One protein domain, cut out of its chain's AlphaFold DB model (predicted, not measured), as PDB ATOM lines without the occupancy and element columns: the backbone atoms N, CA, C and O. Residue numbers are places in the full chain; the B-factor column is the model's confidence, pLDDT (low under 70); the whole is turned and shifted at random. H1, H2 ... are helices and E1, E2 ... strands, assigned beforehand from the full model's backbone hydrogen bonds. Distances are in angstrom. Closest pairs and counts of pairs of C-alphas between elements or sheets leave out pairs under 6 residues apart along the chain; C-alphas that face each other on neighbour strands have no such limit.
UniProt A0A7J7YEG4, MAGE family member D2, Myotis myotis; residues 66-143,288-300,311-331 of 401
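What this domain is: This is residues 66 to 143, 288 to 300 and 311 to 331 of the 401 residues of the protein "MAGE family member D2" of Myotis myotis (UniProt A0A7J7YEG4). Two long helices, H1 and H3, cross at a steep angle in the middle, and a hairpin of two strands, E1 and E2, packs along H3 and on the last part of H1. The short H2 packs on H1 beside the starting end of H3, H5 packs on the finishing end of H3, and the small H4 lies loosely off another side of H3. The printed part has 112 residues, with five named helices and two named strands in the order H1 H2 H3 E1 E2 H4 H5; the two-stranded sheet is antiparallel, and the class is mostly helix. The whole is compact, with a radius of gyration of the C-alphas of 14.0 A and spans of 40 by 36 by 27 A.

Where its parts are: H1, residues 67 to 85, begins with C-alpha 67 at (560.964, 451.978, 278.794) and is 26.5 A long. H2 is residues 93 to 101. H3, residues 108 to 123, is 21.2 A long, from C-alpha 108 at (551.183, 450.542, 270.343). E1, residues 125 to 131, is 18.3 A long, and E2, residues 136 to 141, is 16.8 A long. H4 is residues 288 to 293. H5, residues 315 to 331, is 24.9 A long and ends with C-alpha 331 at (538.552, 446.884, 303.345).

How they stand to each other: H1 touches H3 with residues 70 to 78 alone, at a steep tilt of 64 degrees, the same way; the closest C-alphas are those of Ala 74 and Ala 115, 4.6 A apart. H1 touches H2 with residues 73 to 77 alone, at a steep tilt of 53 degrees, opposite ways; the closest C-alphas, of Leu 77 and Ile 100, are 6.5 A apart. The closest C-alphas of H3 and E1, those of Leu 119 and Ile 125, are 5.1 A apart. E1 and E2 form a hairpin, with N 128 and O 138 at 2.8 A and N 140 and O 126 at 2.8 A, within hydrogen-bond range. Residues 91 to 92 pair antiparallel with residues 136 to 137 of E2. H4 and H3 are close but not clearly touching, with the C-alphas of Glu 113 and Arg 291 closest at 7.0 A. H5 touches H3 at a steep tilt of 65 degrees; the closest C-alphas, of Phe 123 and Ile 322, are 5.3 A apart. H4 and H5 are apart. In H1, H3, H4 and H5 every O i to N i+4 pair is within hydrogen-bond range; in H2, 4 of 5 are.

The domain as a whole: The two C-alphas farthest apart, those of Glu 103 and Lys 331, are 42.6 A apart. Residues 144 to 287 are not printed, with 19.0 A from C-alpha 143 to C-alpha 288, and residues 301 to 310 are not printed, with 22.5 A from C-alpha 300 to C-alpha 311. Of the links that are printed whole, H3 to E1 and E1 to E2 are tight, H1 to H2 and H2 to H3 are short, and none is long. The mean pLDDT of the printed part is 79.3; 27 residues are under 70, among them residues 296 to 300 and residues 320 to 331.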
ATOM      1  N   ASP A  66     563.381 452.624 275.144       67.94
ATOM      2  CA  ASP A  66     563.219 453.648 276.164       67.94
ATOM      3  C   ASP A  66     561.931 453.348 276.943       67.94
ATOM      4  O   ASP A  66     560.844 453.845 276.649       67.94
ATOM      5  N   VAL A  67     562.045 452.470 277.943       73.62
ATOM      6  CA  VAL A  67     560.964 451.978 278.794       73.62
ATOM      7  C   VAL A  67     560.309 453.175 279.467       73.62
ATOM      8  O   VAL A  67     559.094 453.175 279.635       73.62
ATOM      9  N   ALA A  68     561.101 454.206 279.771       75.06
ATOM     10  CA  ALA A  68     560.651 455.494 280.273       75.06
ATOM     11  C   ALA A  68     559.780 456.260 279.262       75.06
ATOM     12  O   ALA A  68     558.724 456.758 279.648       75.06
ATOM     13  N   LEU A  69     560.153 456.314 277.976       79.81
ATOM     14  CA  LEU A  69     559.336 456.961 276.938       79.81
ATOM     15  C   LEU A  69     558.020 456.208 276.711       79.81
ATOM     16  O   LEU A  69     556.954 456.824 276.670       79.81
ATOM     17  N   LEU A  70     558.072 454.874 276.637       82.00
ATOM     18  CA  LEU A  70     556.874 454.036 276.514       82.00
ATOM     19  C   LEU A  70     555.951 454.190 277.724       82.00
ATOM     20  O   LEU A  70     554.732 454.247 277.566       82.00
ATOM     21  N   GLN A  71     556.522 454.305 278.926       81.06
ATOM     22  CA  GLN A  71     555.750 454.556 280.135       81.06
ATOM     23  C   GLN A  71     555.144 455.963 280.141       81.06
ATOM     24  O   GLN A  71     553.968 456.105 280.458       81.06
ATOM     25  N   GLY A  72     555.890 456.989 279.719       82.12
ATOM     26  CA  GLY A  72     555.370 458.350 279.559       82.12
ATOM     27  C   GLY A  72     554.144 458.393 278.644       82.12
ATOM     28  O   GLY A  72     553.101 458.927 279.026       82.12
ATOM     29  N   ARG A  73     554.219 457.721 277.486       85.31
ATOM     30  CA  ARG A  73     553.086 457.577 276.555       85.31
ATOM     31  C   ARG A  73     551.933 456.767 277.135       85.31
ATOM     32  O   ARG A  73     550.776 457.130 276.932       85.31
ATOM     33  N   ALA A  74     552.225 455.704 277.881       86.81
ATOM     34  CA  ALA A  74     551.196 454.942 278.578       86.81
ATOM     35  C   ALA A  74     550.443 455.827 279.585       86.81
ATOM     36  O   ALA A  74     549.220 455.767 279.653       86.81
ATOM     37  N   ASN A  75     551.137 456.711 280.303       86.56
ATOM     38  CA  ASN A  75     550.513 457.616 281.269       86.56
ATOM     39  C   ASN A  75     549.638 458.681 280.597       86.56
ATOM     40  O   ASN A  75     548.545 458.978 281.085       86.56
ATOM     41  N   GLU A  76     550.091 459.239 279.470       87.69
ATOM     42  CA  GLU A  76     549.273 460.123 278.625       87.69
ATOM     43  C   GLU A  76     548.003 459.402 278.151       87.69
ATOM     44  O   GLU A  76     546.903 459.954 278.243       87.69
ATOM     45  N   LEU A  77     548.137 458.138 277.734       89.81
ATOM     46  CA  LEU A  77     547.010 457.294 277.348       89.81
ATOM     47  C   LEU A  77     546.038 457.061 278.507       89.81
ATOM     48  O   LEU A  77     544.836 457.210 278.313       89.81
ATOM     49  N   VAL A  78     546.520 456.786 279.720       89.31
ATOM     50  CA  VAL A  78     545.656 456.663 280.906       89.31
ATOM     51  C   VAL A  78     544.848 457.944 281.136       89.31
ATOM     52  O   VAL A  78     543.629 457.863 281.292       89.31
ATOM     53  N   LYS A  79     545.482 459.124 281.102       87.50
ATOM     54  CA  LYS A  79     544.783 460.413 281.280       87.50
ATOM     55  C   LYS A  79     543.695 460.617 280.223       87.50
ATOM     56  O   LYS A  79     542.570 460.987 280.559       87.50
ATOM     57  N   TYR A  80     544.008 460.327 278.963       90.06
ATOM     58  CA  TYR A  80     543.047 460.411 277.863       90.06
ATOM     59  C   TYR A  80     541.870 459.444 278.034       90.06
ATOM     60  O   TYR A  80     540.716 459.849 277.889       90.06
ATOM     61  N   LEU A  81     542.142 458.180 278.370       90.44
ATOM     62  CA  LEU A  81     541.119 457.151 278.573       90.44
ATOM     63  C   LEU A  81     540.159 457.540 279.705       90.44
ATOM     64  O   LEU A  81     538.942 457.424 279.557       90.44
ATOM     65  N   LEU A  82     540.704 458.058 280.805       86.56
ATOM     66  CA  LEU A  82     539.930 458.561 281.936       86.56
ATOM     67  C   LEU A  82     539.055 459.757 281.524       86.56
ATOM     68  O   LEU A  82     537.857 459.761 281.807       86.56
ATOM     69  N   ALA A  83     539.603 460.736 280.802       86.31
ATOM     70  CA  ALA A  83     538.823 461.875 280.310       86.31
ATOM     71  C   ALA A  83     537.675 461.436 279.380       86.31
ATOM     72  O   ALA A  83     536.553 461.935 279.488       86.31
ATOM     73  N   LYS A  84     537.920 460.461 278.497       86.88
ATOM     74  CA  LYS A  84     536.899 459.928 277.582       86.88
ATOM     75  C   LYS A  84     535.807 459.134 278.304       86.88
ATOM     76  O   LYS A  84     534.648 459.212 277.888       86.88
ATOM     77  N   ASP A  85     536.127 458.448 279.404       84.06
ATOM     78  CA  ASP A  85     535.149 457.674 280.186       84.06
ATOM     79  C   ASP A  85     534.013 458.535 280.764       84.06
ATOM     80  O   ASP A  85     532.902 458.035 280.934       84.06
ATOM     81  N   GLN A  86     534.227 459.839 280.977       79.31
ATOM     82  CA  GLN A  86     533.169 460.755 281.433       79.31
ATOM     83  C   GLN A  86     531.979 460.811 280.466       79.31
ATOM     84  O   GLN A  86     530.826 460.839 280.886       79.31
ATOM     85  N   THR A  87     532.254 460.791 279.160       80.69
ATOM     86  CA  THR A  87     531.207 460.804 278.123       80.69
ATOM     87  C   THR A  87     530.546 459.444 277.939       80.69
ATOM     88  O   THR A  87     529.490 459.345 277.308       80.69
ATOM     89  N   LYS A  88     531.173 458.386 278.475       83.62
ATOM     90  CA  LYS A  88     530.774 456.996 278.276       83.62
ATOM     91  C   LYS A  88     530.617 456.673 276.782       83.62
ATOM     92  O   LYS A  88     529.766 455.877 276.428       83.62
ATOM     93  N   ILE A  89     531.420 457.237 275.886       87.75
ATOM     94  CA  ILE A  89     531.432 456.817 274.478       87.75
ATOM     95  C   ILE A  89     532.568 455.798 274.294       87.75
ATOM     96  O   ILE A  89     533.675 456.064 274.766       87.75
ATOM     97  N   PRO A  90     532.332 454.640 273.642       90.00
ATOM     98  CA  PRO A  90     533.395 453.686 273.345       90.00
ATOM     99  C   PRO A  90     534.537 454.336 272.564       90.00
ATOM    100  O   PRO A  90     534.323 455.111 271.630       90.00
ATOM    101  N   ILE A  91     535.760 454.009 272.957       92.38
ATOM    102  CA  ILE A  91     536.977 454.650 272.470       92.38
ATOM    103  C   ILE A  91     537.495 453.846 271.283       92.38
ATOM    104  O   ILE A  91     537.765 452.653 271.409       92.38
ATOM    105  N   LYS A  92     537.644 454.485 270.121       92.06
ATOM    106  CA  LYS A  92     538.175 453.830 268.919       92.06
ATOM    107  C   LYS A  92     539.692 453.730 268.981       92.06
ATOM    108  O   LYS A  92     540.371 454.698 269.336       92.06
ATOM    109  N   ARG A  93     540.241 452.608 268.508       90.81
ATOM    110  CA  ARG A  93     541.689 452.449 268.293       90.81
ATOM    111  C   ARG A  93     542.289 453.563 267.451       90.81
ATOM    112  O   ARG A  93     543.338 454.092 267.798       90.81
ATOM    113  N   ALA A  94     541.621 453.917 266.355       89.44
ATOM    114  CA  ALA A  94     542.092 454.956 265.447       89.44
ATOM    115  C   ALA A  94     542.265 456.310 266.153       89.44
ATOM    116  O   ALA A  94     543.211 457.030 265.848       89.44
ATOM    117  N   ASP A  95     541.397 456.630 267.112       90.31
ATOM    118  CA  ASP A  95     541.457 457.891 267.853       90.31
ATOM    119  C   ASP A  95     542.621 457.871 268.854       90.31
ATOM    120  O   ASP A  95     543.403 458.814 268.904       90.31
ATOM    121  N   MET A  96     542.829 456.755 269.568       89.50
ATOM    122  CA  MET A  96     544.006 456.587 270.440       89.50
ATOM    123  C   MET A  96     545.318 456.708 269.654       89.50
ATOM    124  O   MET A  96     546.263 457.366 270.099       89.50
ATOM    125  N   LEU A  97     545.364 456.096 268.466       88.56
ATOM    126  CA  LEU A  97     546.528 456.150 267.588       88.56
ATOM    127  C   LEU A  97     546.833 457.576 267.120       88.56
ATOM    128  O   LEU A  97     547.991 457.979 267.147       88.56
ATOM    129  N   LYS A  98     545.815 458.348 266.734       88.12
ATOM    130  CA  LYS A  98     545.982 459.728 266.251       88.12
ATOM    131  C   LYS A  98     546.351 460.709 267.360       88.12
ATOM    132  O   LYS A  98     547.233 461.544 267.163       88.12
ATOM    133  N   ASP A  99     545.695 460.609 268.511       83.06
ATOM    134  CA  ASP A  99     545.795 461.641 269.544       83.06
ATOM    135  C   ASP A  99     547.077 461.494 270.381       83.06
ATOM    136  O   ASP A  99     547.675 462.501 270.768       83.06
ATOM    137  N   ILE A 100     547.536 460.257 270.631       82.12
ATOM    138  CA  ILE A 100     548.567 459.978 271.650       82.12
ATOM    139  C   ILE A 100     549.770 459.233 271.086       82.12
ATOM    140  O   ILE A 100     550.910 459.655 271.296       82.12
ATOM    141  N   ILE A 101     549.519 458.115 270.399       78.00
ATOM    142  CA  ILE A 101     550.583 457.209 269.953       78.00
ATOM    143  C   ILE A 101     551.331 457.777 268.746       78.00
ATOM    144  O   ILE A 101     552.549 457.648 268.705       78.00
ATOM    145  N   LYS A 102     550.639 458.455 267.822       82.25
ATOM    146  CA  LYS A 102     551.181 459.174 266.657       82.25
ATOM    147  C   LYS A 102     552.205 458.351 265.870       82.25
ATOM    148  O   LYS A 102     551.823 457.580 265.002       82.25
ATOM    149  N   GLU A 103     553.486 458.506 266.180       77.81
ATOM    150  CA  GLU A 103     554.611 457.864 265.496       77.81
ATOM    151  C   GLU A 103     554.887 456.437 266.010       77.81
ATOM    152  O   GLU A 103     555.393 455.606 265.262       77.81
ATOM    153  N   TYR A 104     554.469 456.096 267.234       73.69
ATOM    154  CA  TYR A 104     554.746 454.809 267.900       73.69
ATOM    155  C   TYR A 104     553.736 453.699 267.552       73.69
ATOM    156  O   TYR A 104     553.306 452.923 268.411       73.69
ATOM    157  N   THR A 105     553.278 453.649 266.299       77.81
ATOM    158  CA  THR A 105     552.214 452.713 265.872       77.81
ATOM    159  C   THR A 105     552.618 451.238 265.955       77.81
ATOM    160  O   THR A 105     551.766 450.377 266.183       77.81
ATOM    161  N   ASP A 106     553.909 450.954 265.829       80.75
ATOM    162  CA  ASP A 106     554.547 449.643 265.941       80.75
ATOM    163  C   ASP A 106     554.618 449.142 267.393       80.75
ATOM    164  O   ASP A 106     554.405 447.956 267.654       80.75
ATOM    165  N   VAL A 107     554.835 450.052 268.351       84.25
ATOM    166  CA  VAL A 107     554.922 449.739 269.793       84.25
ATOM    167  C   VAL A 107     553.582 449.926 270.524       84.25
ATOM    168  O   VAL A 107     553.458 449.640 271.716       84.25
ATOM    169  N   TYR A 108     552.532 450.336 269.808       85.25
ATOM    170  CA  TYR A 108     551.183 450.542 270.343       85.25
ATOM    171  C   TYR A 108     550.666 449.422 271.267       85.25
ATOM    172  O   TYR A 108     550.171 449.755 272.347       85.25
ATOM    173  N   PRO A 109     550.769 448.119 270.920       87.81
ATOM    174  CA  PRO A 109     550.246 447.056 271.780       87.81
ATOM    175  C   PRO A 109     550.897 447.039 273.167       87.81
ATOM    176  O   PRO A 109     550.228 446.772 274.161       87.81
ATOM    177  N   GLU A 110     552.185 447.376 273.247       86.62
ATOM    178  CA  GLU A 110     552.918 447.447 274.512       86.62
ATOM    179  C   GLU A 110     552.488 448.673 275.336       86.62
ATOM    180  O   GLU A 110     552.306 448.573 276.550       86.62
ATOM    181  N   ILE A 111     552.254 449.816 274.680       87.06
ATOM    182  CA  ILE A 111     551.771 451.047 275.331       87.06
ATOM    183  C   ILE A 111     550.381 450.828 275.946       87.06
ATOM    184  O   ILE A 111     550.151 451.236 277.086       87.06
ATOM    185  N   ILE A 112     549.466 450.156 275.234       90.06
ATOM    186  CA  ILE A 112     548.145 449.823 275.788       90.06
ATOM    187  C   ILE A 112     548.276 448.906 276.993       90.06
ATOM    188  O   ILE A 112     547.610 449.150 277.992       90.06
ATOM    189  N   GLU A 113     549.072 447.836 276.915       89.75
ATOM    190  CA  GLU A 113     549.162 446.879 278.021       89.75
ATOM    191  C   GLU A 113     549.762 447.527 279.272       89.75
ATOM    192  O   GLU A 113     549.276 447.284 280.379       89.75
ATOM    193  N   ARG A 114     550.733 448.434 279.108       87.31
ATOM    194  CA  ARG A 114     551.254 449.265 280.207       87.31
ATOM    195  C   ARG A 114     550.184 450.199 280.772       87.31
ATOM    196  O   ARG A 114     549.986 450.228 281.985       87.31
ATOM    197  N   ALA A 115     549.446 450.911 279.918       89.19
ATOM    198  CA  ALA A 115     548.363 451.798 280.351       89.19
ATOM    199  C   ALA A 115     547.222 451.027 281.039       89.19
ATOM    200  O   ALA A 115     546.702 451.455 282.067       89.19
ATOM    201  N   GLY A 116     546.858 449.862 280.505       89.25
ATOM    202  CA  GLY A 116     545.860 448.956 281.059       89.25
ATOM    203  C   GLY A 116     546.286 448.393 282.411       89.25
ATOM    204  O   GLY A 116     545.465 448.327 283.324       89.25
ATOM    205  N   TYR A 117     547.567 448.053 282.576       86.12
ATOM    206  CA  TYR A 117     548.127 447.662 283.868       86.12
ATOM    207  C   TYR A 117     548.055 448.809 284.887       86.12
ATOM    208  O   TYR A 117     547.598 448.598 286.011       86.12
ATOM    209  N   SER A 118     548.430 450.032 284.496       85.88
ATOM    210  CA  SER A 118     548.309 451.217 285.355       85.88
ATOM    211  C   SER A 118     546.853 451.509 285.739       85.88
ATOM    212  O   SER A 118     546.576 451.760 286.909       85.88
ATOM    213  N   LEU A 119     545.904 451.414 284.801       86.44
ATOM    214  CA  LEU A 119     544.468 451.557 285.075       86.44
ATOM    215  C   LEU A 119     543.965 450.519 286.085       86.44
ATOM    216  O   LEU A 119     543.245 450.863 287.024       86.44
ATOM    217  N   GLU A 120     544.380 449.265 285.929       85.00
ATOM    218  CA  GLU A 120     543.943 448.165 286.787       85.00
ATOM    219  C   GLU A 120     544.532 448.293 288.196       85.00
ATOM    220  O   GLU A 120     543.822 448.140 289.192       85.00
ATOM    221  N   LYS A 121     545.827 448.616 288.296       82.06
ATOM    222  CA  LYS A 121     546.536 448.690 289.577       82.06
ATOM    223  C   LYS A 121     546.267 449.972 290.350       82.06
ATOM    224  O   LYS A 121     546.095 449.882 291.564       82.06
ATOM    225  N   VAL A 122     546.213 451.125 289.689       79.38
ATOM    226  CA  VAL A 122     546.061 452.431 290.356       79.38
ATOM    227  C   VAL A 122     544.588 452.784 290.543       79.38
ATOM    228  O   VAL A 122     544.181 453.134 291.645       79.38
ATOM    229  N   PHE A 123     543.774 452.641 289.494       74.88
ATOM    230  CA  PHE A 123     542.393 453.139 289.481       74.88
ATOM    231  C   PHE A 123     541.334 452.049 289.695       74.88
ATOM    232  O   PHE A 123     540.150 452.371 289.822       74.88
ATOM    233  N   GLY A 124     541.722 450.768 289.692       79.88
ATOM    234  CA  GLY A 124     540.766 449.658 289.733       79.88
ATOM    235  C   GLY A 124     539.857 449.643 288.502       79.88
ATOM    236  O   GLY A 124     538.639 449.491 288.620       79.88
ATOM    237  N   ILE A 125     540.429 449.889 287.321       85.25
ATOM    238  CA  ILE A 125     539.705 449.931 286.047       85.25
ATOM    239  C   ILE A 125     540.363 448.991 285.054       85.25
ATOM    240  O   ILE A 125     541.569 449.034 284.843       85.25
ATOM    241  N   GLN A 126     539.562 448.179 284.384       87.50
ATOM    242  CA  GLN A 126     540.009 447.344 283.289       87.50
ATOM    243  C   GLN A 126     539.617 447.971 281.953       87.50
ATOM    244  O   GLN A 126     538.444 448.219 281.681       87.50
ATOM    245  N   LEU A 127     540.607 448.173 281.087       90.44
ATOM    246  CA  LEU A 127     540.374 448.489 279.682       90.44
ATOM    247  C   LEU A 127     539.965 447.206 278.942       90.44
ATOM    248  O   LEU A 127     540.736 446.239 278.897       90.44
ATOM    249  N   LYS A 128     538.765 447.171 278.363       90.06
ATOM    250  CA  LYS A 128     538.236 446.017 277.625       90.06
ATOM    251  C   LYS A 128     537.912 446.389 276.183       90.06
ATOM    252  O   LYS A 128     537.280 447.408 275.942       90.06
ATOM    253  N   GLU A 129     538.347 445.556 275.242       91.12
ATOM    254  CA  GLU A 129     537.947 445.650 273.835       91.12
ATOM    255  C   GLU A 129     536.611 444.926 273.676       91.12
ATOM    256  O   GLU A 129     536.511 443.756 274.041       91.12
ATOM    257  N   ILE A 130     535.581 445.630 273.204       89.12
ATOM    258  CA  ILE A 130     534.248 445.049 273.010       89.12
ATOM    259  C   ILE A 130     534.083 444.501 271.596       89.12
ATOM    260  O   ILE A 130     533.483 443.451 271.398       89.12
ATOM    261  N   ASP A 131     534.588 445.241 270.610       87.88
ATOM    262  CA  ASP A 131     534.490 444.861 269.209       87.88
ATOM    263  C   ASP A 131     535.882 444.769 268.602       87.88
ATOM    264  O   ASP A 131     536.633 445.746 268.610       87.88
ATOM    265  N   LYS A 132     536.193 443.587 268.071       87.38
ATOM    266  CA  LYS A 132     537.467 443.268 267.420       87.38
ATOM    267  C   LYS A 132     537.517 443.774 265.979       87.38
ATOM    268  O   LYS A 132     538.610 443.904 265.441       87.38
ATOM    269  N   ASN A 133     536.365 444.032 265.359       88.44
ATOM    270  CA  ASN A 133     536.295 444.505 263.978       88.44
ATOM    271  C   ASN A 133     536.564 446.011 263.921       88.44
ATOM    272  O   ASN A 133     537.476 446.455 263.227       88.44
ATOM    273  N   ASP A 134     535.819 446.782 264.716       85.75
ATOM    274  CA  ASP A 134     535.968 448.239 264.791       85.75
ATOM    275  C   ASP A 134     537.039 448.690 265.805       85.75
ATOM    276  O   ASP A 134     537.328 449.887 265.919       85.75
ATOM    277  N   HIS A 135     537.634 447.747 266.547       89.81
ATOM    278  CA  HIS A 135     538.590 447.985 267.632       89.81
ATOM    279  C   HIS A 135     538.089 449.043 268.628       89.81
ATOM    280  O   HIS A 135     538.692 450.112 268.809       89.81
ATOM    281  N   LEU A 136     536.943 448.745 269.246       91.81
ATOM    282  CA  LEU A 136     536.272 449.604 270.221       91.81
ATOM    283  C   LEU A 136     536.608 449.183 271.647       91.81
ATOM    284  O   LEU A 136     536.446 448.020 272.011       91.81
ATOM    285  N   TYR A 137     536.989 450.151 272.476       90.81
ATOM    286  CA  TYR A 137     537.384 449.934 273.864       90.81
ATOM    287  C   TYR A 137     536.444 450.633 274.848       90.81
ATOM    288  O   TYR A 137     535.943 451.727 274.588       90.81
ATOM    289  N   ILE A 138     536.250 450.022 276.014       90.81
ATOM    290  CA  ILE A 138     535.560 450.604 277.169       90.81
ATOM    291  C   ILE A 138     536.364 450.421 278.447       90.81
ATOM    292  O   ILE A 138     537.220 449.542 278.553       90.81
ATOM    293  N   LEU A 139     536.047 451.252 279.435       88.62
ATOM    294  CA  LEU A 139     536.605 451.182 280.773       88.62
ATOM    295  C   LEU A 139     535.572 450.538 281.703       88.62
ATOM    296  O   LEU A 139     534.488 451.079 281.916       88.62
ATOM    297  N   LEU A 140     535.917 449.379 282.255       84.25
ATOM    298  CA  LEU A 140     535.106 448.641 283.221       84.25
ATOM    299  C   LEU A 140     535.688 448.818 284.617       84.25
ATOM    300  O   LEU A 140     536.892 448.690 284.811       84.25
ATOM    301  N   SER A 141     534.850 449.093 285.611       79.50
ATOM    302  CA  SER A 141     535.305 449.132 287.004       79.50
ATOM    303  C   SER A 141     535.539 447.706 287.509       79.50
ATOM    304  O   SER A 141     534.633 446.881 287.412       79.50
ATOM    305  N   THR A 142     536.732 447.410 288.034       67.38
ATOM    306  CA  THR A 142     537.052 446.105 288.651       67.38
ATOM    307  C   THR A 142     536.760 446.066 290.145       67.38
ATOM    308  O   THR A 142     536.695 444.980 290.716       67.38
ATOM    309  N   LEU A 143     536.566 447.232 290.776       55.62
ATOM    310  CA  LEU A 143     536.060 447.330 292.146       55.62
ATOM    311  C   LEU A 143     534.716 446.610 292.203       55.62
ATOM    312  O   LEU A 143     533.857 446.882 291.364       55.62
ATOM    313  N   ALA A 288     547.422 437.925 280.599       83.56
ATOM    314  CA  ALA A 288     548.491 437.609 281.544       83.56
ATOM    315  C   ALA A 288     549.735 437.041 280.838       83.56
ATOM    316  O   ALA A 288     550.853 437.430 281.166       83.56
ATOM    317  N   GLU A 289     549.548 436.185 279.832       86.81
ATOM    318  CA  GLU A 289     550.638 435.643 279.015       86.81
ATOM    319  C   GLU A 289     551.338 436.729 278.182       86.81
ATOM    320  O   GLU A 289     552.568 436.795 278.156       86.81
ATOM    321  N   ILE A 290     550.569 437.634 277.563       85.12
ATOM    322  CA  ILE A 290     551.112 438.786 276.825       85.12
ATOM    323  C   ILE A 290     551.937 439.681 277.757       85.12
ATOM    324  O   ILE A 290     553.078 440.016 277.434       85.12
ATOM    325  N   ARG A 291     551.401 440.022 278.935       82.06
ATOM    326  CA  ARG A 291     552.102 440.842 279.934       82.06
ATOM    327  C   ARG A 291     553.379 440.167 280.431       82.06
ATOM    328  O   ARG A 291     554.410 440.830 280.509       82.06
ATOM    329  N   ALA A 292     553.342 438.858 280.681       82.94
ATOM    330  CA  ALA A 292     554.520 438.087 281.071       82.94
ATOM    331  C   ALA A 292     555.601 438.102 279.979       82.94
ATOM    332  O   ALA A 292     556.772 438.331 280.278       82.94
ATOM    333  N   ARG A 293     555.212 437.946 278.706       83.62
ATOM    334  CA  ARG A 293     556.132 438.039 277.561       83.62
ATOM    335  C   ARG A 293     556.750 439.432 277.408       83.62
ATOM    336  O   ARG A 293     557.884 439.539 276.952       83.62
ATOM    337  N   MET A 294     556.015 440.481 277.771       78.75
ATOM    338  CA  MET A 294     556.474 441.876 277.724       78.75
ATOM    339  C   MET A 294     557.203 442.327 279.003       78.75
ATOM    340  O   MET A 294     557.617 443.479 279.082       78.75
ATOM    341  N   GLY A 295     557.345 441.463 280.017       74.62
ATOM    342  CA  GLY A 295     557.948 441.828 281.306       74.62
ATOM    343  C   GLY A 295     557.121 442.827 282.132       74.62
ATOM    344  O   GLY A 295     557.629 443.419 283.079       74.62
ATOM    345  N   ILE A 296     555.843 443.027 281.799       69.62
ATOM    346  CA  ILE A 296     554.955 443.970 282.487       69.62
ATOM    347  C   ILE A 296     554.435 443.301 283.768       69.62
ATOM    348  O   ILE A 296     553.669 442.339 283.712       69.62
ATOM    349  N   GLY A 297     554.838 443.814 284.934       59.16
ATOM    350  CA  GLY A 297     554.387 443.329 286.246       59.16
ATOM    351  C   GLY A 297     555.204 442.179 286.852       59.16
ATOM    352  O   GLY A 297     554.847 441.708 287.932       59.16
ATOM    353  N   LEU A 298     556.299 441.746 286.214       49.94
ATOM    354  CA  LEU A 298     557.284 440.837 286.811       49.94
ATOM    355  C   LEU A 298     558.365 441.652 287.541       49.94
ATOM    356  O   LEU A 298     559.272 442.188 286.915       49.94
ATOM    357  N   GLY A 299     558.275 441.728 288.871       43.28
ATOM    358  CA  GLY A 299     559.442 441.955 289.734       43.28
ATOM    359  C   GLY A 299     560.217 443.257 289.522       43.28
ATOM    360  O   GLY A 299     561.427 443.232 289.340       43.28
ATOM    361  N   SER A 300     559.533 444.394 289.569       39.41
ATOM    362  CA  SER A 300     560.111 445.691 289.924       39.41
ATOM    363  C   SER A 300     558.936 446.640 290.109       39.41
ATOM    364  O   SER A 300     558.123 446.821 289.199       39.41
ATOM    365  N   GLU A 311     549.713 464.455 292.007       55.59
ATOM    366  CA  GLU A 311     550.045 465.745 291.388       55.59
ATOM    367  C   GLU A 311     549.606 465.838 289.917       55.59
ATOM    368  O   GLU A 311     549.553 466.918 289.333       55.59
ATOM    369  N   ALA A 312     549.226 464.714 289.306       61.00
ATOM    370  CA  ALA A 312     548.672 464.712 287.963       61.00
ATOM    371  C   ALA A 312     547.301 465.421 287.919       61.00
ATOM    372  O   ALA A 312     546.383 465.125 288.692       61.00
ATOM    373  N   ASP A 313     547.126 466.308 286.937       61.84
ATOM    374  CA  ASP A 313     545.838 466.930 286.611       61.84
ATOM    375  C   ASP A 313     544.884 465.921 285.947       61.84
ATOM    376  O   ASP A 313     544.681 465.912 284.735       61.84
ATOM    377  N   ILE A 314     544.307 465.021 286.746       63.47
ATOM    378  CA  ILE A 314     543.306 464.024 286.303       63.47
ATOM    379  C   ILE A 314     541.869 464.452 286.680       63.47
ATOM    380  O   ILE A 314     540.886 463.765 286.397       63.47
ATOM    381  N   GLY A 315     541.732 465.628 287.295       62.78
ATOM    382  CA  GLY A 315     540.469 466.189 287.763       62.78
ATOM    383  C   GLY A 315     539.927 465.531 289.046       62.78
ATOM    384  O   GLY A 315     540.332 464.423 289.409       62.78
ATOM    385  N   PRO A 316     538.986 466.190 289.752       70.75
ATOM    386  CA  PRO A 316     538.499 465.736 291.061       70.75
ATOM    387  C   PRO A 316     537.872 464.335 291.049       70.75
ATOM    388  O   PRO A 316     538.044 463.566 291.991       70.75
ATOM    389  N   TRP A 317     537.179 463.971 289.965       68.94
ATOM    390  CA  TRP A 317     536.492 462.681 289.848       68.94
ATOM    391  C   TRP A 317     537.464 461.487 289.837       68.94
ATOM    392  O   TRP A 317     537.177 460.443 290.424       68.94
ATOM    393  N   ALA A 318     538.618 461.623 289.176       65.25
ATOM    394  CA  ALA A 318     539.602 460.553 289.081       65.25
ATOM    395  C   ALA A 318     540.335 460.384 290.412       65.25
ATOM    396  O   ALA A 318     540.555 459.254 290.844       65.25
ATOM    397  N   LYS A 319     540.622 461.495 291.107       70.19
ATOM    398  CA  LYS A 319     541.180 461.480 292.468       70.19
ATOM    399  C   LYS A 319     540.230 460.797 293.457       70.19
ATOM    400  O   LYS A 319     540.658 459.919 294.199       70.19
ATOM    401  N   ALA A 320     538.928 461.091 293.383       67.56
ATOM    402  CA  ALA A 320     537.915 460.405 294.188       67.56
ATOM    403  C   ALA A 320     537.886 458.885 293.936       67.56
ATOM    404  O   ALA A 320     537.683 458.106 294.863       67.56
ATOM    405  N   ARG A 321     538.138 458.434 292.699       67.19
ATOM    406  CA  ARG A 321     538.247 456.998 292.386       67.19
ATOM    407  C   ARG A 321     539.520 456.352 292.907       67.19
ATOM    408  O   ARG A 321     539.452 455.202 293.322       67.19
ATOM    409  N   ILE A 322     540.653 457.056 292.886       68.44
ATOM    410  CA  ILE A 322     541.889 456.572 293.520       68.44
ATOM    411  C   ILE A 322     541.624 456.348 295.011       68.44
ATOM    412  O   ILE A 322     541.901 455.264 295.521       68.44
ATOM    413  N   GLN A 323     541.004 457.327 295.677       65.19
ATOM    414  CA  GLN A 323     540.632 457.218 297.085       65.19
ATOM    415  C   GLN A 323     539.660 456.053 297.330       65.19
ATOM    416  O   GLN A 323     539.939 455.193 298.161       65.19
ATOM    417  N   ALA A 324     538.576 455.949 296.555       65.12
ATOM    418  CA  ALA A 324     537.619 454.848 296.675       65.12
ATOM    419  C   ALA A 324     538.264 453.473 296.414       65.12
ATOM    420  O   ALA A 324     537.938 452.489 297.077       65.12
ATOM    421  N   GLY A 325     539.200 453.391 295.463       60.59
ATOM    422  CA  GLY A 325     539.959 452.178 295.177       60.59
ATOM    423  C   GLY A 325     540.925 451.803 296.302       60.59
ATOM    424  O   GLY A 325     541.050 450.621 296.624       60.59
ATOM    425  N   ALA A 326     541.575 452.787 296.926       63.75
ATOM    426  CA  ALA A 326     542.424 452.585 298.096       63.75
ATOM    427  C   ALA A 326     541.605 452.114 299.309       63.75
ATOM    428  O   ALA A 326     541.971 451.128 299.944       63.75
ATOM    429  N   GLU A 327     540.458 452.745 299.572       64.25
ATOM    430  CA  GLU A 327     539.525 452.350 300.634       64.25
ATOM    431  C   GLU A 327     538.966 450.936 300.413       64.25
ATOM    432  O   GLU A 327     538.877 450.147 301.354       64.25
ATOM    433  N   ALA A 328     538.623 450.576 299.173       60.41
ATOM    434  CA  ALA A 328     538.158 449.231 298.837       60.41
ATOM    435  C   ALA A 328     539.253 448.170 299.031       60.41
ATOM    436  O   ALA A 328     538.981 447.102 299.580       60.41
ATOM    437  N   LYS A 329     540.501 448.463 298.634       62.00
ATOM    438  CA  LYS A 329     541.650 447.578 298.893       62.00
ATOM    439  C   LYS A 329     541.930 447.431 300.389       62.00
ATOM    440  O   LYS A 329     542.175 446.315 300.835       62.00
ATOM    441  N   ALA A 330     541.840 448.520 301.153       63.09
ATOM    442  CA  ALA A 330     541.995 448.494 302.606       63.09
ATOM    443  C   ALA A 330     540.929 447.602 303.265       63.09
ATOM    444  O   ALA A 330     541.276 446.716 304.042       63.09
ATOM    445  N   LYS A 331     539.655 447.739 302.867       59.91
ATOM    446  CA  LYS A 331     538.552 446.884 303.345       59.91
ATOM    447  C   LYS A 331     538.734 445.409 302.979       59.91
ATOM    448  O   LYS A 331     538.472 444.536 303.803       59.91
TER     449      LYS A 331